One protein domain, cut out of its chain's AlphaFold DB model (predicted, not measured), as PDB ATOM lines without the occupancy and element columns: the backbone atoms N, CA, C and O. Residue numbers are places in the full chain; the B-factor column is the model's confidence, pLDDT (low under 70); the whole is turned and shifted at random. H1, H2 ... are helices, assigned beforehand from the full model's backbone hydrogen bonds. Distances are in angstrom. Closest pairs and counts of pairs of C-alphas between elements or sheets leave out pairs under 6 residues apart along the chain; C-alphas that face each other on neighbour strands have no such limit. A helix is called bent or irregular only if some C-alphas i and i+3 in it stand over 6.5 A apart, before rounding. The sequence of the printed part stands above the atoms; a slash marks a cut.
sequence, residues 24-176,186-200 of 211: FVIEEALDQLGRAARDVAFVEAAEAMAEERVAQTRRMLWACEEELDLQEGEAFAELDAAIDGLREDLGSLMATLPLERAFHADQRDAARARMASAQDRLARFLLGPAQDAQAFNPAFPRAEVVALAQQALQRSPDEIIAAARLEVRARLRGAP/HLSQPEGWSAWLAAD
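This is residues 24 to 176 and 186 to 200 of the 211 residues of an uncharacterized protein of Thioclava arenosa (UniProt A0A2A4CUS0). Picture a long helical hairpin of H1 and the bent H2, with three short helices, H3, H4 and H5, packed on H1 within its residues 26 to 48; the end with H2a stays bare of them. H1, H2b and H3 form an up-and-down bundle, each running against the one before. The printed part has 168 residues with five named helices, H1 to H5 in chain order, no named strand, class all helix. It is a rod spanning 83 by 30 by 20 A, only just extended, close to loose, with a radius of gyration of the C-alphas of 23.6 A.

Find C-alpha 25 at (155.257, 151.507, 256.666); from there H1, residues 25 to 68, runs 64.4 A. H2, residues 74 to 127, was assigned as one helix by its hydrogen bonds but is bent: C-alphas 95 and 98 are 7.0 A apart. Its arms are H2a, residues 74 to 95, 32.1 A, and H2b, residues 98 to 127, 43.1 A. Next come H3, residues 142 to 153, H4, residues 157 to 172, and H5, residues 191 to 200, ending at C-alpha 200, (166.855, 144.060, 269.705).

Start at H1, the hub. It touches H2b at a shallow tilt of 23 degrees, opposite ways; the closest C-alphas, of Ala 36 and Ala 111, are 4.9 A apart. H1 touches H4 with its residues 37 to 48 alone, and the closest C-alphas, of Ala 41 and Ala 164, are 5.4 A apart. H2b and H3 form a helical hairpin, closest at C-alphas 119 and 153, 6.1 A. Residues 31 to 38 of H1 alone touch H5, closest at C-alphas 34 and 191, 5.7 A. Every O i to N i+4 pair is within hydrogen-bond range in H1, H2a, H2b, H3 and H4; in H5, 5 of 6 are.

Look to Gly 73 and Pro 129 for the C-alphas farthest apart, 83.3 A. Residues 177 to 185 are cut out, with 11.4 A between C-alphas 176 and 186. The link from H2 to H3 is long. Low confidence, under 70, covers 27 residues, among them 186 to 200.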
ATOM      1  N   PHE A  24     157.690 147.648 255.439       74.38
ATOM      2  CA  PHE A  24     156.597 147.918 256.369       74.38
ATOM      3  C   PHE A  24     156.590 149.415 256.724       74.38
ATOM      4  O   PHE A  24     157.636 150.009 256.991       74.38
ATOM      5  N   VAL A  25     155.410 150.038 256.675       76.94
ATOM      6  CA  VAL A  25     155.257 151.507 256.666       76.94
ATOM      7  C   VAL A  25     155.786 152.161 257.941       76.94
ATOM      8  O   VAL A  25     156.358 153.252 257.877       76.94
ATOM      9  N   ILE A  26     155.601 151.515 259.099       77.88
ATOM     10  CA  ILE A  26     156.127 152.041 260.361       77.88
ATOM     11  C   ILE A  26     157.649 152.005 260.312       77.88
ATOM     12  O   ILE A  26     158.275 153.047 260.458       77.88
ATOM     13  N   GLU A  27     158.235 150.843 260.054       74.69
ATOM     14  CA  GLU A  27     159.674 150.604 260.042       74.69
ATOM     15  C   GLU A  27     160.400 151.545 259.074       74.69
ATOM     16  O   GLU A  27     161.421 152.126 259.441       74.69
ATOM     17  N   GLU A  28     159.842 151.768 257.880       79.81
ATOM     18  CA  GLU A  28     160.378 152.733 256.916       79.81
ATOM     19  C   GLU A  28     160.387 154.159 257.488       79.81
ATOM     20  O   GLU A  28     161.386 154.876 257.394       79.81
ATOM     21  N   ALA A  29     159.284 154.589 258.102       81.81
ATOM     22  CA  ALA A  29     159.194 155.928 258.664       81.81
ATOM     23  C   ALA A  29     160.065 156.093 259.925       81.81
ATOM     24  O   ALA A  29     160.651 157.162 260.112       81.81
ATOM     25  N   LEU A  30     160.222 155.045 260.745       76.81
ATOM     26  CA  LEU A  30     161.145 155.042 261.886       76.81
ATOM     27  C   LEU A  30     162.607 155.126 261.414       76.81
ATOM     28  O   LEU A  30     163.378 155.907 261.974       76.81
ATOM     29  N   ASP A  31     162.992 154.380 260.369       74.94
ATOM     30  CA  ASP A  31     164.342 154.445 259.785       74.94
ATOM     31  C   ASP A  31     164.637 155.837 259.215       74.94
ATOM     32  O   ASP A  31     165.689 156.422 259.487       74.94
ATOM     33  N   GLN A  32     163.685 156.424 258.485       81.19
ATOM     34  CA  GLN A  32     163.847 157.768 257.931       81.19
ATOM     35  C   GLN A  32     163.959 158.846 259.013       81.19
ATOM     36  O   GLN A  32     164.789 159.749 258.877       81.19
ATOM     37  N   LEU A  33     163.188 158.738 260.099       79.00
ATOM     38  CA  LEU A  33     163.329 159.612 261.265       79.00
ATOM     39  C   LEU A  33     164.724 159.464 261.898       79.00
ATOM     40  O   LEU A  33     165.392 160.464 262.165       79.00
ATOM     41  N   GLY A  34     165.185 158.218 262.057       73.62
ATOM     42  CA  GLY A  34     166.520 157.859 262.538       73.62
ATOM     43  C   GLY A  34     167.647 158.506 261.735       73.62
ATOM     44  O   GLY A  34     168.537 159.145 262.298       73.62
ATOM     45  N   ARG A  35     167.598 158.373 260.406       78.06
ATOM     46  CA  ARG A  35     168.587 158.963 259.490       78.06
ATOM     47  C   ARG A  35     168.565 160.484 259.526       78.06
ATOM     48  O   ARG A  35     169.615 161.102 259.643       78.06
ATOM     49  N   ALA A  36     167.382 161.089 259.455       82.50
ATOM     50  CA  ALA A  36     167.268 162.539 259.379       82.50
ATOM     51  C   ALA A  36     167.838 163.232 260.626       82.50
ATOM     52  O   ALA A  36     168.536 164.234 260.508       82.50
ATOM     53  N   ALA A  37     167.621 162.693 261.819       79.00
ATOM     54  CA  ALA A  37     168.218 163.300 263.003       79.00
ATOM     55  C   ALA A  37     169.704 162.973 263.198       79.00
ATOM     56  O   ALA A  37     170.404 163.744 263.850       79.00
ATOM     57  N   ARG A  38     170.201 161.865 262.632       77.81
ATOM     58  CA  ARG A  38     171.648 161.645 262.529       77.81
ATOM     59  C   ARG A  38     172.300 162.750 261.725       77.81
ATOM     60  O   ARG A  38     173.326 163.289 262.130       77.81
ATOM     61  N   ASP A  39     171.675 163.104 260.610       81.62
ATOM     62  CA  ASP A  39     172.146 164.195 259.766       81.62
ATOM     63  C   ASP A  39     172.144 165.516 260.554       81.62
ATOM     64  O   ASP A  39     173.127 166.250 260.512       81.62
ATOM     65  N   VAL A  40     171.116 165.775 261.378       84.06
ATOM     66  CA  VAL A  40     171.118 166.910 262.325       84.06
ATOM     67  C   VAL A  40     172.292 166.842 263.301       84.06
ATOM     68  O   VAL A  40     172.963 167.849 263.498       84.06
ATOM     69  N   ALA A  41     172.566 165.682 263.901       79.44
ATOM     70  CA  ALA A  41     173.687 165.506 264.826       79.44
ATOM     71  C   ALA A  41     175.019 165.900 264.181       79.44
ATOM     72  O   ALA A  41     175.817 166.626 264.775       79.44
ATOM     73  N   PHE A  42     175.242 165.436 262.948       81.25
ATOM     74  CA  PHE A  42     176.437 165.759 262.177       81.25
ATOM     75  C   PHE A  42     176.517 167.241 261.835       81.25
ATOM     76  O   PHE A  42     177.583 167.832 261.986       81.25
ATOM     77  N   VAL A  43     175.408 167.847 261.416       89.50
ATOM     78  CA  VAL A  43     175.345 169.273 261.083       89.50
ATOM     79  C   VAL A  43     175.629 170.141 262.310       89.50
ATOM     80  O   VAL A  43     176.462 171.041 262.237       89.50
ATOM     81  N   GLU A  44     175.004 169.853 263.457       86.56
ATOM     82  CA  GLU A  44     175.260 170.591 264.702       86.56
ATOM     83  C   GLU A  44     176.710 170.407 265.178       86.56
ATOM     84  O   GLU A  44     177.327 171.364 265.647       86.56
ATOM     85  N   ALA A  45     177.278 169.205 265.024       84.06
ATOM     86  CA  ALA A  45     178.681 168.940 265.333       84.06
ATOM     87  C   ALA A  45     179.624 169.732 264.420       84.06
ATOM     88  O   ALA A  45     180.558 170.366 264.909       84.06
ATOM     89  N   ALA A  46     179.370 169.725 263.111       88.00
ATOM     90  CA  ALA A  46     180.186 170.421 262.125       88.00
ATOM     91  C   ALA A  46     180.157 171.942 262.325       88.00
ATOM     92  O   ALA A  46     181.211 172.579 262.298       88.00
ATOM     93  N   GLU A  47     178.981 172.521 262.590       92.06
ATOM     94  CA  GLU A  47     178.854 173.951 262.878       92.06
ATOM     95  C   GLU A  47     179.611 174.332 264.155       92.06
ATOM     96  O   GLU A  47     180.405 175.272 264.141       92.06
ATOM     97  N   ALA A  48     179.449 173.567 265.235       87.88
ATOM     98  CA  ALA A  48     180.143 173.861 266.482       87.88
ATOM     99  C   ALA A  48     181.668 173.681 266.363       87.88
ATOM    100  O   ALA A  48     182.424 174.461 266.938       87.88
ATOM    101  N   MET A  49     182.135 172.698 265.587       87.75
ATOM    102  CA  MET A  49     183.558 172.548 265.271       87.75
ATOM    103  C   MET A  49     184.086 173.732 264.455       87.75
ATOM    104  O   MET A  49     185.199 174.180 264.712       87.75
ATOM    105  N   ALA A  50     183.318 174.257 263.495       91.38
ATOM    106  CA  ALA A  50     183.721 175.432 262.722       91.38
ATOM    107  C   ALA A  50     183.887 176.676 263.607       91.38
ATOM    108  O   ALA A  50     184.874 177.402 263.482       91.38
ATOM    109  N   GLU A  51     182.967 176.881 264.551       91.69
ATOM    110  CA  GLU A  51     183.075 177.953 265.545       91.69
ATOM    111  C   GLU A  51     184.271 177.755 266.481       91.69
ATOM    112  O   GLU A  51     185.010 178.706 266.751       91.69
ATOM    113  N   GLU A  52     184.501 176.520 266.932       91.06
ATOM    114  CA  GLU A  52     185.612 176.205 267.827       91.06
ATOM    115  C   GLU A  52     186.970 176.388 267.146       91.06
ATOM    116  O   GLU A  52     187.888 176.895 267.785       91.06
ATOM    117  N   ARG A  53     187.105 176.073 265.846       92.94
ATOM    118  CA  ARG A  53     188.340 176.348 265.084       92.94
ATOM    119  C   ARG A  53     188.697 177.832 265.131       92.94
ATOM    120  O   ARG A  53     189.822 178.179 265.470       92.94
ATOM    121  N   VAL A  54     187.729 178.716 264.878       95.31
ATOM    122  CA  VAL A  54     187.947 180.172 264.956       95.31
ATOM    123  C   VAL A  54     188.303 180.605 266.377       95.31
ATOM    124  O   VAL A  54     189.217 181.409 266.571       95.31
ATOM    125  N   ALA A  55     187.599 180.082 267.382       93.25
ATOM    126  CA  ALA A  55     187.879 180.398 268.780       93.25
ATOM    127  C   ALA A  55     189.285 179.937 269.199       93.25
ATOM    128  O   ALA A  55     189.999 180.679 269.870       93.25
ATOM    129  N   GLN A  56     189.702 178.745 268.775       93.88
ATOM    130  CA  GLN A  56     191.018 178.189 269.062       93.88
ATOM    131  C   GLN A  56     192.134 178.987 268.390       93.88
ATOM    132  O   GLN A  56     193.072 179.366 269.086       93.88
ATOM    133  N   THR A  57     192.016 179.309 267.098       95.69
ATOM    134  CA  THR A  57     193.014 180.131 266.392       95.69
ATOM    135  C   THR A  57     193.160 181.504 267.045       95.69
ATOM    136  O   THR A  57     194.275 181.971 267.238       95.69
ATOM    137  N   ARG A  58     192.057 182.123 267.492       97.25
ATOM    138  CA  ARG A  58     192.117 183.384 268.256       97.25
ATOM    139  C   ARG A  58     192.859 183.245 269.583       97.25
ATOM    140  O   ARG A  58     193.621 184.135 269.936       97.25
ATOM    141  N   ARG A  59     192.643 182.150 270.320       96.31
ATOM    142  CA  ARG A  59     193.363 181.888 271.579       96.31
ATOM    143  C   ARG A  59     194.853 181.649 271.343       96.31
ATOM    144  O   ARG A  59     195.656 182.128 272.130       96.31
ATOM    145  N   MET A  60     195.208 180.933 270.276       95.62
ATOM    146  CA  MET A  60     196.606 180.724 269.887       95.62
ATOM    147  C   MET A  60     197.272 182.041 269.497       95.62
ATOM    148  O   MET A  60     198.350 182.328 269.994       95.62
ATOM    149  N   LEU A  61     196.602 182.858 268.678       95.50
ATOM    150  CA  LEU A  61     197.104 184.168 268.274       95.50
ATOM    151  C   LEU A  61     197.364 185.058 269.492       95.50
ATOM    152  O   LEU A  61     198.455 185.591 269.625       95.50
ATOM    153  N   TRP A  62     196.398 185.142 270.410       95.75
ATOM    154  CA  TRP A  62     196.552 185.910 271.644       95.75
ATOM    155  C   TRP A  62     197.723 185.414 272.502       95.75
ATOM    156  O   TRP A  62     198.522 186.221 272.956       95.75
ATOM    157  N   ALA A  63     197.877 184.096 272.673       93.69
ATOM    158  CA  ALA A  63     199.002 183.536 273.423       93.69
ATOM    159  C   ALA A  63     200.360 183.821 272.754       93.69
ATOM    160  O   ALA A  63     201.332 184.101 273.446       93.69
ATOM    161  N   CYS A  64     200.434 183.770 271.421       93.25
ATOM    162  CA  CYS A  64     201.646 184.136 270.690       93.25
ATOM    163  C   CYS A  64     201.953 185.634 270.807       93.25
ATOM    164  O   CYS A  64     203.113 185.990 270.977       93.25
ATOM    165  N   GLU A  65     200.936 186.497 270.741       92.12
ATOM    166  CA  GLU A  65     201.085 187.948 270.913       92.12
ATOM    167  C   GLU A  65     201.567 188.298 272.332       92.12
ATOM    168  O   GLU A  65     202.475 189.112 272.470       92.12
ATOM    169  N   GLU A  66     201.043 187.642 273.376       93.31
ATOM    170  CA  GLU A  66     201.533 187.822 274.752       93.31
ATOM    171  C   GLU A  66     202.978 187.337 274.940       93.31
ATOM    172  O   GLU A  66     203.747 187.960 275.671       93.31
ATOM    173  N   GLU A  67     203.362 186.233 274.296       91.44
ATOM    174  CA  GLU A  67     204.728 185.708 274.377       91.44
ATOM    175  C   GLU A  67     205.723 186.595 273.612       91.44
ATOM    176  O   GLU A  67     206.846 186.796 274.071       91.44
ATOM    177  N   LEU A  68     205.319 187.168 272.470       89.62
ATOM    178  CA  LEU A  68     206.172 188.041 271.659       89.62
ATOM    179  C   LEU A  68     206.648 189.271 272.448       89.62
ATOM    180  O   LEU A  68     207.809 189.660 272.324       89.62
ATOM    181  N   ASP A  69     205.791 189.832 273.305       85.12
ATOM    182  CA  ASP A  69     206.117 190.975 274.170       85.12
ATOM    183  C   ASP A  69     207.231 190.668 275.197       85.12
ATOM    184  O   ASP A  69     207.807 191.588 275.787       85.12
ATOM    185  N   LEU A  70     207.543 189.387 275.427       88.19
ATOM    186  CA  LEU A  70     208.523 188.917 276.414       88.19
ATOM    187  C   LEU A  70     209.836 188.412 275.791       88.19
ATOM    188  O   LEU A  70     210.788 188.149 276.532       88.19
ATOM    189  N   GLN A  71     209.897 188.253 274.467       84.12
ATOM    190  CA  GLN A  71     210.999 187.586 273.764       84.12
ATOM    191  C   GLN A  71     211.853 188.563 272.939       84.12
ATOM    192  O   GLN A  71     211.378 189.576 272.434       84.12
ATOM    193  N   GLU A  72     213.133 188.231 272.747       79.62
ATOM    194  CA  GLU A  72     214.074 188.971 271.890       79.62
ATOM    195  C   GLU A  72     214.892 188.001 271.013       79.62
ATOM    196  O   GLU A  72     215.037 186.816 271.319       79.62
ATOM    197  N   GLY A  73     215.481 188.501 269.921       78.12
ATOM    198  CA  GLY A  73     216.410 187.728 269.086       78.12
ATOM    199  C   GLY A  73     215.727 186.738 268.132       78.12
ATOM    200  O   GLY A  73     214.743 187.068 267.484       78.12
ATOM    201  N   GLU A  74     216.279 185.534 267.984       76.00
ATOM    202  CA  GLU A  74     215.792 184.527 267.022       76.00
ATOM    203  C   GLU A  74     214.383 184.012 267.372       76.00
ATOM    204  O   GLU A  74     213.541 183.878 266.488       76.00
ATOM    205  N   ALA A  75     214.087 183.851 268.666       77.12
ATOM    206  CA  ALA A  75     212.762 183.463 269.154       77.12
ATOM    207  C   ALA A  75     211.675 184.497 268.806       77.12
ATOM    208  O   ALA A  75     210.538 184.127 268.524       77.12
ATOM    209  N   PHE A  76     212.032 185.788 268.769       86.88
ATOM    210  CA  PHE A  76     211.125 186.852 268.337       86.88
ATOM    211  C   PHE A  76     210.737 186.686 266.861       86.88
ATOM    212  O   PHE A  76     209.559 186.748 266.526       86.88
ATOM    213  N   ALA A  77     211.707 186.423 265.979       85.00
ATOM    214  CA  ALA A  77     211.445 186.272 264.547       85.00
ATOM    215  C   ALA A  77     210.578 185.039 264.226       85.00
ATOM    216  O   ALA A  77     209.730 185.098 263.337       85.00
ATOM    217  N   GLU A  78     210.766 183.931 264.952       89.25
ATOM    218  CA  GLU A  78     209.927 182.734 264.799       89.25
ATOM    219  C   GLU A  78     208.487 182.965 265.282       89.25
ATOM    220  O   GLU A  78     207.541 182.550 264.608       89.25
ATOM    221  N   LEU A  79     208.304 183.649 266.420       91.38
ATOM    222  CA  LEU A  79     206.980 183.997 266.946       91.38
ATOM    223  C   LEU A  79     206.239 184.986 266.041       91.38
ATOM    224  O   LEU A  79     205.048 184.798 265.801       91.38
ATOM    225  N   ASP A  80     206.931 185.990 265.500       91.44
ATOM    226  CA  ASP A  80     206.358 186.968 264.567       91.44
ATOM    227  C   ASP A  80     205.851 186.280 263.285       91.44
ATOM    228  O   ASP A  80     204.699 186.450 262.884       91.44
ATOM    229  N   ALA A  81     206.652 185.370 262.715       92.56
ATOM    230  CA  ALA A  81     206.234 184.563 261.569       92.56
ATOM    231  C   ALA A  81     205.044 183.633 261.892       92.56
ATOM    232  O   ALA A  81     204.154 183.443 261.059       92.56
ATOM    233  N   ALA A  82     205.003 183.054 263.098       94.06
ATOM    234  CA  ALA A  82     203.879 182.231 263.542       94.06
ATOM    235  C   ALA A  82     202.588 183.053 263.706       94.06
ATOM    236  O   ALA A  82     201.511 182.588 263.324       94.06
ATOM    237  N   ILE A  83     202.689 184.275 264.236       96.12
ATOM    238  CA  ILE A  83     201.578 185.229 264.358       96.12
ATOM    239  C   ILE A  83     201.015 185.574 262.981       96.12
ATOM    240  O   ILE A  83     199.796 185.527 262.797       96.12
ATOM    241  N   ASP A  84     201.874 185.873 262.008       96.06
ATOM    242  CA  ASP A  84     201.444 186.176 260.643       96.06
ATOM    243  C   ASP A  84     200.707 184.992 260.005       96.06
ATOM    244  O   ASP A  84     199.596 185.165 259.495       96.06
ATOM    245  N   GLY A  85     201.237 183.771 260.141       96.62
ATOM    246  CA  GLY A  85     200.551 182.557 259.686       96.62
ATOM    247  C   GLY A  85     199.181 182.356 260.350       96.62
ATOM    248  O   GLY A  85     198.184 182.105 259.674       96.62
ATOM    249  N   LEU A  86     199.087 182.549 261.671       97.06
ATOM    250  CA  LEU A  86     197.818 182.450 262.405       97.06
ATOM    251  C   LEU A  86     196.810 183.533 261.995       97.06
ATOM    252  O   LEU A  86     195.602 183.277 262.006       97.06
ATOM    253  N   ARG A  87     197.269 184.737 261.629       97.81
ATOM    254  CA  ARG A  87     196.415 185.818 261.109       97.81
ATOM    255  C   ARG A  87     195.877 185.491 259.722       97.81
ATOM    256  O   ARG A  87     194.689 185.719 259.481       97.81
ATOM    257  N   GLU A  88     196.708 184.943 258.838       97.62
ATOM    258  CA  GLU A  88     196.278 184.469 257.517       97.62
ATOM    259  C   GLU A  88     195.231 183.355 257.645       97.62
ATOM    260  O   GLU A  88     194.144 183.454 257.060       97.62
ATOM    261  N   ASP A  89     195.500 182.351 258.484       96.75
ATOM    262  CA  ASP A  89     194.571 181.255 258.770       96.75
ATOM    263  C   ASP A  89     193.252 181.771 259.357       96.75
ATOM    264  O   ASP A  89     192.169 181.389 258.906       96.75
ATOM    265  N   LEU A  90     193.316 182.680 260.336       97.44
ATOM    266  CA  LEU A  90     192.126 183.286 260.931       97.44
ATOM    267  C   LEU A  90     191.318 184.072 259.893       97.44
ATOM    268  O   LEU A  90     190.088 183.973 259.880       97.44
ATOM    269  N   GLY A  91     191.987 184.828 259.021       97.50
ATOM    270  CA  GLY A  91     191.354 185.554 257.923       97.50
ATOM    271  C   GLY A  91     190.626 184.614 256.963       97.50
ATOM    272  O   GLY A  91     189.461 184.850 256.639       97.50
ATOM    273  N   SER A  92     191.275 183.511 256.582       96.81
ATOM    274  CA  SER A  92     190.696 182.461 255.739       96.81
ATOM    275  C   SER A  92     189.467 181.819 256.393       96.81
ATOM    276  O   SER A  92     188.383 181.810 255.805       96.81
ATOM    277  N   LEU A  93     189.583 181.386 257.653       96.44
ATOM    278  CA  LEU A  93     188.476 180.793 258.411       96.44
ATOM    279  C   LEU A  93     187.300 181.764 258.573       96.44
ATOM    280  O   LEU A  93     186.142 181.377 258.427       96.44
ATOM    281  N   MET A  94     187.570 183.039 258.865       97.06
ATOM    282  CA  MET A  94     186.521 184.054 258.990       97.06
ATOM    283  C   MET A  94     185.841 184.357 257.652       97.06
ATOM    284  O   MET A  94     184.650 184.676 257.648       97.06
ATOM    285  N   ALA A  95     186.558 184.238 256.533       96.94
ATOM    286  CA  ALA A  95     185.994 184.396 255.198       96.94
ATOM    287  C   ALA A  95     185.090 183.215 254.800       96.94
ATOM    288  O   ALA A  95     184.057 183.436 254.164       96.94
ATOM    289  N   THR A  96     185.428 181.976 255.188       95.75
ATOM    290  CA  THR A  96     184.623 180.784 254.849       95.75
ATOM    291  C   THR A  96     183.481 180.514 255.825       95.75
ATOM    292  O   THR A  96     182.452 179.971 255.418       95.75
ATOM    293  N   LEU A  97     183.599 180.930 257.091       95.25
ATOM    294  CA  LEU A  97     182.616 180.633 258.139       95.25
ATOM    295  C   LEU A  97     181.162 181.010 257.777       95.25
ATOM    296  O   LEU A  97     180.267 180.212 258.065       95.25
ATOM    297  N   PRO A  98     180.861 182.167 257.149       96.44
ATOM    298  CA  PRO A  98     179.491 182.486 256.744       96.44
ATOM    299  C   PRO A  98     178.915 181.493 255.725       96.44
ATOM    300  O   PRO A  98     177.734 181.157 255.810       96.44
ATOM    301  N   LEU A  99     179.743 180.998 254.796       96.12
ATOM    302  CA  LEU A  99     179.341 180.003 253.799       96.12
ATOM    303  C   LEU A  99     179.106 178.637 254.449       96.12
ATOM    304  O   LEU A  99     178.091 178.000 254.175       96.12
ATOM    305  N   GLU A 100     179.994 178.218 255.354       95.69
ATOM    306  CA  GLU A 100     179.822 176.981 256.127       95.69
ATOM    307  C   GLU A 100     178.529 177.020 256.958       95.69
ATOM    308  O   GLU A 100     177.761 176.060 256.956       95.69
ATOM    309  N   ARG A 101     178.234 178.148 257.616       94.88
ATOM    310  CA  ARG A 101     176.992 178.336 258.386       94.88
ATOM    311  C   ARG A 101     175.741 178.264 257.518       94.88
ATOM    312  O   ARG A 101     174.780 177.612 257.917       94.88
ATOM    313  N   ALA A 102     175.746 178.903 256.349       97.00
ATOM    314  CA  ALA A 102     174.624 178.825 255.415       97.00
ATOM    315  C   ALA A 102     174.396 177.379 254.941       97.00
ATOM    316  O   ALA A 102     173.283 176.869 255.022       97.00
ATOM    317  N   PHE A 103     175.469 176.678 254.565       95.44
ATOM    318  CA  PHE A 103     175.409 175.277 254.146       95.44
ATOM    319  C   PHE A 103     174.888 174.337 255.249       95.44
ATOM    320  O   PHE A 103     174.102 173.425 254.984       95.44
ATOM    321  N   HIS A 104     175.306 174.544 256.498       94.44
ATOM    322  CA  HIS A 104     174.792 173.786 257.640       94.44
ATOM    323  C   HIS A 104     173.325 174.122 257.946       94.44
ATOM    324  O   HIS A 104     172.547 173.217 258.246       94.44
ATOM    325  N   ALA A 105     172.913 175.386 257.813       95.81
ATOM    326  CA  ALA A 105     171.514 175.781 257.968       95.81
ATOM    327  C   ALA A 105     170.606 175.080 256.941       95.81
ATOM    328  O   ALA A 105     169.608 174.476 257.336       95.81
ATOM    329  N   ASP A 106     171.002 175.050 255.667       97.38
ATOM    330  CA  ASP A 106     170.247 174.370 254.607       97.38
ATOM    331  C   ASP A 106     170.106 172.861 254.878       97.38
ATOM    332  O   ASP A 106     169.026 172.278 254.734       97.38
ATOM    333  N   GLN A 107     171.185 172.204 255.323       94.06
ATOM    334  CA  GLN A 107     171.147 170.780 255.673       94.06
ATOM    335  C   GLN A 107     170.259 170.496 256.886       94.06
ATOM    336  O   GLN A 107     169.520 169.504 256.889       94.06
ATOM    337  N   ARG A 108     170.298 171.365 257.903       94.56
ATOM    338  CA  ARG A 108     169.412 171.277 259.068       94.56
ATOM    339  C   ARG A 108     167.953 171.384 258.642       94.56
ATOM    340  O   ARG A 108     167.148 170.558 259.070       94.56
ATOM    341  N   ASP A 109     167.614 172.344 257.787       96.81
ATOM    342  CA  ASP A 109     166.242 172.544 257.314       96.81
ATOM    343  C   ASP A 109     165.749 171.353 256.480       96.81
ATOM    344  O   ASP A 109     164.635 170.860 256.688       96.81
ATOM    345  N   ALA A 110     166.602 170.801 255.613       94.69
ATOM    346  CA  ALA A 110     166.289 169.589 254.855       94.69
ATOM    347  C   ALA A 110     166.078 168.364 255.765       94.69
ATOM    348  O   ALA A 110     165.172 167.553 255.543       94.69
ATOM    349  N   ALA A 111     166.896 168.208 256.808       88.56
ATOM    350  CA  ALA A 111     166.734 167.147 257.795       88.56
ATOM    351  C   ALA A 111     165.454 167.332 258.629       88.56
ATOM    352  O   ALA A 111     164.694 166.380 258.812       88.56
ATOM    353  N   ARG A 112     165.156 168.566 259.047       94.56
ATOM    354  CA  ARG A 112     163.921 168.935 259.753       94.56
ATOM    355  C   ARG A 112     162.677 168.582 258.945       94.56
ATOM    356  O   ARG A 112     161.767 167.947 259.478       94.56
ATOM    357  N   ALA A 113     162.657 168.922 257.657       95.94
ATOM    358  CA  ALA A 113     161.552 168.591 256.760       95.94
ATOM    359  C   ALA A 113     161.355 167.070 256.612       95.94
ATOM    360  O   ALA A 113     160.221 166.584 256.634       95.94
ATOM    361  N   ARG A 114     162.449 166.298 256.519       91.56
ATOM    362  CA  ARG A 114     162.386 164.825 256.482       91.56
ATOM    363  C   ARG A 114     161.842 164.230 257.779       91.56
ATOM    364  O   ARG A 114     160.988 163.347 257.707       91.56
ATOM    365  N   MET A 115     162.275 164.728 258.941       88.44
ATOM    366  CA  MET A 115     161.741 164.297 260.239       88.44
ATOM    367  C   MET A 115     160.237 164.567 260.337       88.44
ATOM    368  O   MET A 115     159.476 163.651 260.644       88.44
ATOM    369  N   ALA A 116     159.802 165.784 259.994       93.94
ATOM    370  CA  ALA A 116     158.389 166.157 260.014       93.94
ATOM    371  C   ALA A 116     157.544 165.258 259.092       93.94
ATOM    372  O   ALA A 116     156.534 164.711 259.519       93.94
ATOM    373  N   SER A 117     157.995 165.016 257.856       92.94
ATOM    374  CA  SER A 117     157.328 164.108 256.908       92.94
ATOM    375  C   SER A 117     157.237 162.660 257.419       92.94
ATOM    376  O   SER A 117     156.219 161.984 257.241       92.94
ATOM    377  N   ALA A 118     158.293 162.157 258.066       87.12
ATOM    378  CA  ALA A 118     158.297 160.823 258.662       87.12
ATOM    379  C   ALA A 118     157.299 160.718 259.827       87.12
ATOM    380  O   ALA A 118     156.507 159.775 259.869       87.12
ATOM    381  N   GLN A 119     157.275 161.711 260.715       88.81
ATOM    382  CA  GLN A 119     156.327 161.777 261.830       88.81
ATOM    383  C   GLN A 119     154.883 161.907 261.354       88.81
ATOM    384  O   GLN A 119     154.007 161.197 261.838       88.81
ATOM    385  N   ASP A 120     154.635 162.724 260.337       91.94
ATOM    386  CA  ASP A 120     153.329 162.844 259.699       91.94
ATOM    387  C   ASP A 120     152.822 161.500 259.160       91.94
ATOM    388  O   ASP A 120     151.661 161.135 259.360       91.94
ATOM    389  N   ARG A 121     153.691 160.740 258.479       88.44
ATOM    390  CA  ARG A 121     153.344 159.403 257.979       88.44
ATOM    391  C   ARG A 121     153.056 158.430 259.117       88.44
ATOM    392  O   ARG A 121     152.060 157.711 259.037       88.44
ATOM    393  N   LEU A 122     153.858 158.448 260.182       86.50
ATOM    394  CA  LEU A 122     153.626 157.627 261.374       86.50
ATOM    395  C   LEU A 122     152.295 157.958 262.042       86.50
ATOM    396  O   LEU A 122     151.501 157.058 262.310       86.50
ATOM    397  N   ALA A 123     152.017 159.241 262.260       89.50
ATOM    398  CA  ALA A 123     150.780 159.695 262.878       89.50
ATOM    399  C   ALA A 123     149.558 159.277 262.048       89.50
ATOM    400  O   ALA A 123     148.608 158.709 262.587       89.50
ATOM    401  N   ARG A 124     149.597 159.480 260.723       88.31
ATOM    402  CA  ARG A 124     148.514 159.052 259.820       88.31
ATOM    403  C   ARG A 124     148.312 157.540 259.834       88.31
ATOM    404  O   ARG A 124     147.168 157.097 259.830       88.31
ATOM    405  N   PHE A 125     149.390 156.758 259.866       86.19
ATOM    406  CA  PHE A 125     149.299 155.302 259.938       86.19
ATOM    407  C   PHE A 125     148.665 154.837 261.257       86.19
ATOM    408  O   PHE A 125     147.733 154.033 261.245       86.19
ATOM    409  N   LEU A 126     149.107 155.387 262.392       85.19
ATOM    410  CA  LEU A 126     148.585 155.030 263.715       85.19
ATOM    411  C   LEU A 126     147.127 155.460 263.933       85.19
ATOM    412  O   LEU A 126     146.405 154.802 264.676       85.19
ATOM    413  N   LEU A 127     146.680 156.545 263.301       83.88
ATOM    414  CA  LEU A 127     145.297 157.029 263.399       83.88
ATOM    415  C   LEU A 127     144.374 156.438 262.319       83.88
ATOM    416  O   LEU A 127     143.156 156.599 262.391       83.88
ATOM    417  N   GLY A 128     144.940 155.782 261.305       78.81
ATOM    418  CA  GLY A 128     144.205 155.268 260.159       78.81
ATOM    419  C   GLY A 128     143.415 153.987 260.463       78.81
ATOM    420  O   GLY A 128     143.832 153.175 261.287       78.81
ATOM    421  N   PRO A 129     142.298 153.742 259.751       60.06
ATOM    422  CA  PRO A 129     141.519 152.508 259.883       60.06
ATOM    423  C   PRO A 129     142.230 151.280 259.286       60.06
ATOM    424  O   PRO A 129     141.858 150.148 259.579       60.06
ATOM    425  N   ALA A 130     143.265 151.491 258.466       57.16
ATOM    426  CA  ALA A 130     144.013 150.459 257.751       57.16
ATOM    427  C   ALA A 130     145.217 149.922 258.550       57.16
ATOM    428  O   ALA A 130     146.289 149.702 257.989       57.16
ATOM    429  N   GLN A 131     145.053 149.685 259.856       65.00
ATOM    430  CA  GLN A 131     146.036 148.927 260.647       65.00
ATOM    431  C   GLN A 131     145.891 147.413 260.398       65.00
ATOM    432  O   GLN A 131     145.720 146.627 261.338       65.00
ATOM    433  N   ASP A 132     145.885 147.025 259.122       64.56
ATOM    434  CA  ASP A 132     145.776 145.631 258.707       64.56
ATOM    435  C   ASP A 132     147.018 144.847 259.168       64.56
ATOM    436  O   ASP A 132     148.121 145.390 259.259       64.56
ATOM    437  N   ALA A 133     146.853 143.563 259.483       59.38
ATOM    438  CA  ALA A 133     147.923 142.716 260.010       59.38
ATOM    439  C   ALA A 133     149.103 142.575 259.030       59.38
ATOM    440  O   ALA A 133     150.231 142.377 259.466       59.38
ATOM    441  N   GLN A 134     148.854 142.736 257.726       60.28
ATOM    442  CA  GLN A 134     149.884 142.707 256.679       60.28
ATOM    443  C   GLN A 134     150.766 143.967 256.643       60.28
ATOM    444  O   GLN A 134     151.802 143.962 255.985       60.28
ATOM    445  N   ALA A 135     150.383 145.038 257.345       67.12
ATOM    446  CA  ALA A 135     151.147 146.283 257.398       67.12
ATOM    447  C   ALA A 135     152.237 146.292 258.487       67.12
ATOM    448  O   ALA A 135     153.026 147.234 258.547       67.12
ATOM    449  N   PHE A 136     152.285 145.254 259.329       71.19
ATOM    450  CA  PHE A 136     153.291 145.071 260.372       71.19
ATOM    451  C   PHE A 136     154.208 143.913 260.020       71.19
ATOM    452  O   PHE A 136     153.749 142.880 259.525       71.19
ATOM    453  N   ASN A 137     155.492 144.048 260.349       70.75
ATOM    454  CA  ASN A 137     156.402 142.929 260.218       70.75
ATOM    455  C   ASN A 137     155.997 141.796 261.175       70.75
ATOM    456  O   ASN A 137     155.994 142.009 262.390       70.75
ATOM    457  N   PRO A 138     155.699 140.581 260.673       70.25
ATOM    458  CA  PRO A 138     155.305 139.460 261.525       70.25
ATOM    459  C   PRO A 138     156.423 139.005 262.473       70.25
ATOM    460  O   PRO A 138     156.148 138.290 263.434       70.25
ATOM    461  N   ALA A 139     157.672 139.417 262.233       68.69
ATOM    462  CA  ALA A 139     158.788 139.166 263.138       68.69
ATOM    463  C   ALA A 139     158.697 139.962 264.454       68.69
ATOM    464  O   ALA A 139     159.392 139.607 265.409       68.69
ATOM    465  N   PHE A 140     157.854 141.004 264.534       67.25
ATOM    466  CA  PHE A 140     157.731 141.855 265.720       67.25
ATOM    467  C   PHE A 140     156.319 141.853 266.302       67.25
ATOM    468  O   PHE A 140     155.328 141.936 265.572       67.25
ATOM    469  N   PRO A 141     156.192 141.832 267.641       74.19
ATOM    470  CA  PRO A 141     154.924 142.102 268.292       74.19
ATOM    471  C   PRO A 141     154.411 143.494 267.909       74.19
ATOM    472  O   PRO A 141     155.039 144.513 268.200       74.19
ATOM    473  N   ARG A 142     153.211 143.555 267.323       77.62
ATOM    474  CA  ARG A 142     152.544 144.813 266.947       77.62
ATOM    475  C   ARG A 142     152.520 145.846 268.078       77.62
ATOM    476  O   ARG A 142     152.723 147.027 267.825       77.62
ATOM    477  N   ALA A 143     152.267 145.413 269.314       77.50
ATOM    478  CA  ALA A 143     152.204 146.305 270.471       77.50
ATOM    479  C   ALA A 143     153.531 147.044 270.717       77.50
ATOM    480  O   ALA A 143     153.513 148.225 271.051       77.50
ATOM    481  N   GLU A 144     154.667 146.376 270.502       70.94
ATOM    482  CA  GLU A 144     155.988 146.990 270.638       70.94
ATOM    483  C   GLU A 144     156.219 148.006 269.519       70.94
ATOM    484  O   GLU A 144     156.523 149.157 269.803       70.94
ATOM    485  N   VAL A 145     155.966 147.633 268.262       72.94
ATOM    486  CA  VAL A 145     156.114 148.527 267.096       72.94
ATOM    487  C   VAL A 145     155.240 149.784 267.216       72.94
ATOM    488  O   VAL A 145     155.675 150.888 266.884       72.94
ATOM    489  N   VAL A 146     154.023 149.650 267.745       80.00
ATOM    490  CA  VAL A 146     153.129 150.789 268.007       80.00
ATOM    491  C   VAL A 146     153.632 151.654 269.161       80.00
ATOM    492  O   VAL A 146     153.669 152.876 269.014       80.00
ATOM    493  N   ALA A 147     154.029 151.058 270.291       75.00
ATOM    494  CA  ALA A 147     154.574 151.805 271.428       75.00
ATOM    495  C   ALA A 147     155.817 152.603 271.016       75.00
ATOM    496  O   ALA A 147     155.993 153.756 271.408       75.00
ATOM    497  N   LEU A 148     156.634 152.007 270.154       71.00
ATOM    498  CA  LEU A 148     157.764 152.652 269.522       71.00
ATOM    499  C   LEU A 148     157.317 153.846 268.664       71.00
ATOM    500  O   LEU A 148     157.711 154.983 268.929       71.00
ATOM    501  N   ALA A 149     156.456 153.634 267.673       78.12
ATOM    502  CA  ALA A 149     155.970 154.725 266.832       78.12
ATOM    503  C   ALA A 149     155.370 155.884 267.660       78.12
ATOM    504  O   ALA A 149     155.609 157.049 267.353       78.12
ATOM    505  N   GLN A 150     154.672 155.582 268.759       82.25
ATOM    506  CA  GLN A 150     154.168 156.589 269.697       82.25
ATOM    507  C   GLN A 150     155.287 157.363 270.403       82.25
ATOM    508  O   GLN A 150     155.195 158.583 270.497       82.25
ATOM    509  N   GLN A 151     156.351 156.700 270.867       75.25
ATOM    510  CA  GLN A 151     157.519 157.374 271.454       75.25
ATOM    511  C   GLN A 151     158.195 158.323 270.455       75.25
ATOM    512  O   GLN A 151     158.531 159.451 270.810       75.25
ATOM    513  N   ALA A 152     158.343 157.911 269.192       72.62
ATOM    514  CA  ALA A 152     158.915 158.757 268.141       72.62
ATOM    515  C   ALA A 152     158.089 160.019 267.842       72.62
ATOM    516  O   ALA A 152     158.642 161.032 267.412       72.62
ATOM    517  N   LEU A 153     156.776 159.970 268.077       82.81
ATOM    518  CA  LEU A 153     155.873 161.110 267.916       82.81
ATOM    519  C   LEU A 153     155.851 162.049 269.131       82.81
ATOM    520  O   LEU A 153     155.335 163.157 269.021       82.81
ATOM    521  N   GLN A 154     156.399 161.641 270.281       81.56
ATOM    522  CA  GLN A 154     156.429 162.476 271.492       81.56
ATOM    523  C   GLN A 154     157.447 163.616 271.420       81.56
ATOM    524  O   GLN A 154     157.365 164.536 272.227       81.56
ATOM    525  N   ARG A 155     158.415 163.552 270.497       76.44
ATOM    526  CA  ARG A 155     159.437 164.589 270.317       76.44
ATOM    527  C   ARG A 155     159.274 165.262 268.973       76.44
ATOM    528  O   ARG A 155     159.332 164.607 267.940       76.44
ATOM    529  N   SER A 156     159.135 166.574 268.979       85.69
ATOM    530  CA  SER A 156     159.161 167.380 267.766       85.69
ATOM    531  C   SER A 156     160.558 167.384 267.119       85.69
ATOM    532  O   SER A 156     161.570 167.201 267.807       85.69
ATOM    533  N   PRO A 157     160.655 167.658 265.805       86.50
ATOM    534  CA  PRO A 157     161.939 167.828 265.127       86.50
ATOM    535  C   PRO A 157     162.822 168.905 265.778       86.50
ATOM    536  O   PRO A 157     164.041 168.765 265.826       86.50
ATOM    537  N   ASP A 158     162.210 169.957 266.327       87.44
ATOM    538  CA  ASP A 158     162.925 171.062 266.973       87.44
ATOM    539  C   ASP A 158     163.539 170.655 268.312       87.44
ATOM    540  O   ASP A 158     164.662 171.052 268.618       87.44
ATOM    541  N   GLU A 159     162.851 169.818 269.093       80.62
ATOM    542  CA  GLU A 159     163.401 169.252 270.331       80.62
ATOM    543  C   GLU A 159     164.584 168.323 270.047       80.62
ATOM    544  O   GLU A 159     165.571 168.338 270.783       80.62
ATOM    545  N   ILE A 160     164.518 167.557 268.954       78.94
ATOM    546  CA  ILE A 160     165.620 166.702 268.490       78.94
ATOM    547  C   ILE A 160     166.842 167.557 268.117       78.94
ATOM    548  O   ILE A 160     167.952 167.277 268.570       78.94
ATOM    549  N   ILE A 161     166.642 168.641 267.357       83.94
ATOM    550  CA  ILE A 161     167.710 169.592 266.996       83.94
ATOM    551  C   ILE A 161     168.286 170.286 268.237       83.94
ATOM    552  O   ILE A 161     169.504 170.412 268.376       83.94
ATOM    553  N   ALA A 162     167.436 170.724 269.168       79.31
ATOM    554  CA  ALA A 162     167.880 171.385 270.393       79.31
ATOM    555  C   ALA A 162     168.726 170.448 271.269       79.31
ATOM    556  O   ALA A 162     169.771 170.860 271.780       79.31
ATOM    557  N   ALA A 163     168.311 169.184 271.401       76.50
ATOM    558  CA  ALA A 163     169.072 168.157 272.106       76.50
ATOM    559  C   ALA A 163     170.432 167.907 271.439       76.50
ATOM    560  O   ALA A 163     171.451 167.893 272.131       76.50
ATOM    561  N   ALA A 164     170.455 167.808 270.104       77.50
ATOM    562  CA  ALA A 164     171.685 167.649 269.330       77.50
ATOM    563  C   ALA A 164     172.707 168.750 269.635       77.50
ATOM    564  O   ALA A 164     173.864 168.497 269.979       77.50
ATOM    565  N   ARG A 165     172.244 169.999 269.594       81.88
ATOM    566  CA  ARG A 165     173.068 171.175 269.871       81.88
ATOM    567  C   ARG A 165     173.607 171.202 271.296       81.88
ATOM    568  O   ARG A 165     174.769 171.556 271.511       81.88
ATOM    569  N   LEU A 166     172.759 170.896 272.280       76.06
ATOM    570  CA  LEU A 166     173.148 170.897 273.691       76.06
ATOM    571  C   LEU A 166     174.281 169.913 273.946       76.06
ATOM    572  O   LEU A 166     175.239 170.241 274.648       76.06
ATOM    573  N   GLU A 167     174.201 168.738 273.341       72.00
ATOM    574  CA  GLU A 167     175.228 167.747 273.555       72.00
ATOM    575  C   GLU A 167     176.529 168.047 272.838       72.00
ATOM    576  O   GLU A 167     177.590 167.904 273.445       72.00
ATOM    577  N   VAL A 168     176.481 168.471 271.579       76.06
ATOM    578  CA  VAL A 168     177.697 168.878 270.873       76.06
ATOM    579  C   VAL A 168     178.467 169.906 271.711       76.06
ATOM    580  O   VAL A 168     179.673 169.773 271.917       76.06
ATOM    581  N   ARG A 169     177.758 170.879 272.297       78.19
ATOM    582  CA  ARG A 169     178.350 171.867 273.211       78.19
ATOM    583  C   ARG A 169     178.907 171.248 274.492       78.19
ATOM    584  O   ARG A 169     179.941 171.704 274.971       78.19
ATOM    585  N   ALA A 170     178.243 170.244 275.061       71.31
ATOM    586  CA  ALA A 170     178.759 169.521 276.222       71.31
ATOM    587  C   ALA A 170     180.068 168.786 275.884       71.31
ATOM    588  O   ALA A 170     181.045 168.906 276.624       71.31
ATOM    589  N   ARG A 171     180.122 168.116 274.725       72.00
ATOM    590  CA  ARG A 171     181.312 167.401 274.236       72.00
ATOM    591  C   ARG A 171     182.491 168.335 273.992       72.00
ATOM    592  O   ARG A 171     183.598 168.026 274.416       72.00
ATOM    593  N   LEU A 172     182.254 169.495 273.378       74.56
ATOM    594  CA  LEU A 172     183.305 170.497 273.161       74.56
ATOM    595  C   LEU A 172     183.899 171.038 274.470       74.56
ATOM    596  O   LEU A 172     185.068 171.400 274.507       74.56
ATOM    597  N   ARG A 173     183.132 171.046 275.566       76.44
ATOM    598  CA  ARG A 173     183.613 171.455 276.899       76.44
ATOM    599  C   ARG A 173     184.320 170.337 277.672       76.44
ATOM    600  O   ARG A 173     184.605 170.514 278.852       76.44
ATOM    601  N   GLY A 174     184.560 169.184 277.047       67.94
ATOM    602  CA  GLY A 174     185.179 168.033 277.701       67.94
ATOM    603  C   GLY A 174     184.295 167.374 278.762       67.94
ATOM    604  O   GLY A 174     184.813 166.656 279.616       67.94
ATOM    605  N   ALA A 175     182.976 167.609 278.738       59.03
ATOM    606  CA  ALA A 175     182.070 166.895 279.627       59.03
ATOM    607  C   ALA A 175     182.120 165.390 279.298       59.03
ATOM    608  O   ALA A 175     182.051 165.029 278.115       59.03
ATOM    609  N   PRO A 176     182.245 164.505 280.305       53.81
ATOM    610  CA  PRO A 176     182.206 163.071 280.067       53.81
ATOM    611  C   PRO A 176     180.858 162.688 279.458       53.81
ATOM    612  O   PRO A 176     179.820 163.261 279.801       53.81
ATOM    613  N   HIS A 186     172.967 159.867 274.699       48.44
ATOM    614  CA  HIS A 186     172.849 161.067 273.850       48.44
ATOM    615  C   HIS A 186     173.977 161.170 272.745       48.44
ATOM    616  O   HIS A 186     175.085 160.666 272.952       48.44
ATOM    617  N   LEU A 187     173.649 161.527 271.471       41.81
ATOM    618  CA  LEU A 187     174.100 162.736 270.698       41.81
ATOM    619  C   LEU A 187     173.014 163.688 270.203       41.81
ATOM    620  O   LEU A 187     173.323 164.825 269.884       41.81
ATOM    621  N   SER A 188     171.764 163.238 270.102       49.00
ATOM    622  CA  SER A 188     170.681 163.934 269.368       49.00
ATOM    623  C   SER A 188     169.466 163.014 269.144       49.00
ATOM    624  O   SER A 188     168.710 163.179 268.196       49.00
ATOM    625  N   GLN A 189     169.320 161.931 269.908       51.88
ATOM    626  CA  GLN A 189     168.988 160.660 269.256       51.88
ATOM    627  C   GLN A 189     167.514 160.427 268.864       51.88
ATOM    628  O   GLN A 189     166.621 160.480 269.711       51.88
ATOM    629  N   PRO A 190     167.301 159.997 267.608       41.56
ATOM    630  CA  PRO A 190     166.606 158.768 267.221       41.56
ATOM    631  C   PRO A 190     167.563 157.603 266.877       41.56
ATOM    632  O   PRO A 190     167.113 156.544 266.447       41.56
ATOM    633  N   GLU A 191     168.877 157.700 267.135       39.16
ATOM    634  CA  GLU A 191     169.800 156.545 267.047       39.16
ATOM    635  C   GLU A 191     169.944 155.703 268.313       39.16
ATOM    636  O   GLU A 191     170.436 154.580 268.227       39.16
ATOM    637  N   GLY A 192     169.381 156.135 269.441       44.41
ATOM    638  CA  GLY A 192     169.119 155.263 270.585       44.41
ATOM    639  C   GLY A 192     168.082 154.223 270.194       44.41
ATOM    640  O   GLY A 192     167.821 153.304 270.943       44.41
ATOM    641  N   TRP A 193     167.530 154.373 268.992       43.47
ATOM    642  CA  TRP A 193     166.453 153.635 268.413       43.47
ATOM    643  C   TRP A 193     166.859 152.874 267.167       43.47
ATOM    644  O   TRP A 193     166.561 151.703 267.109       43.47
ATOM    645  N   SER A 194     167.628 153.424 266.221       41.09
ATOM    646  CA  SER A 194     168.206 152.582 265.157       41.09
ATOM    647  C   SER A 194     169.256 151.606 265.705       41.09
ATOM    648  O   SER A 194     169.366 150.498 265.197       41.09
ATOM    649  N   ALA A 195     170.012 151.981 266.750       42.97
ATOM    650  CA  ALA A 195     170.947 151.077 267.423       42.97
ATOM    651  C   ALA A 195     170.243 150.112 268.396       42.97
ATOM    652  O   ALA A 195     170.684 148.972 268.512       42.97
ATOM    653  N   TRP A 196     169.152 150.529 269.056       43.47
ATOM    654  CA  TRP A 196     168.308 149.649 269.882       43.47
ATOM    655  C   TRP A 196     167.460 148.704 269.035       43.47
ATOM    656  O   TRP A 196     167.500 147.515 269.291       43.47
ATOM    657  N   LEU A 197     166.795 149.181 267.981       44.34
ATOM    658  CA  LEU A 197     166.098 148.371 266.983       44.34
ATOM    659  C   LEU A 197     167.117 147.407 266.369       44.34
ATOM    660  O   LEU A 197     166.936 146.210 266.471       44.34
ATOM    661  N   ALA A 198     168.279 147.859 265.887       45.19
ATOM    662  CA  ALA A 198     169.332 146.947 265.419       45.19
ATOM    663  C   ALA A 198     169.790 145.908 266.467       45.19
ATOM    664  O   ALA A 198     170.024 144.755 266.109       45.19
ATOM    665  N   ALA A 199     169.946 146.290 267.739       43.53
ATOM    666  CA  ALA A 199     170.383 145.388 268.807       43.53
ATOM    667  C   ALA A 199     169.288 144.400 269.249       43.53
ATOM    668  O   ALA A 199     169.586 143.228 269.461       43.53
ATOM    669  N   ASP A 200     168.037 144.846 269.342       44.00
ATOM    670  CA  ASP A 200     166.855 144.060 269.705       44.00
ATOM    671  C   ASP A 200     166.452 143.110 268.562       44.00
ATOM    672  O   ASP A 200     166.264 141.914 268.781       44.00
TER     673      ASP A 200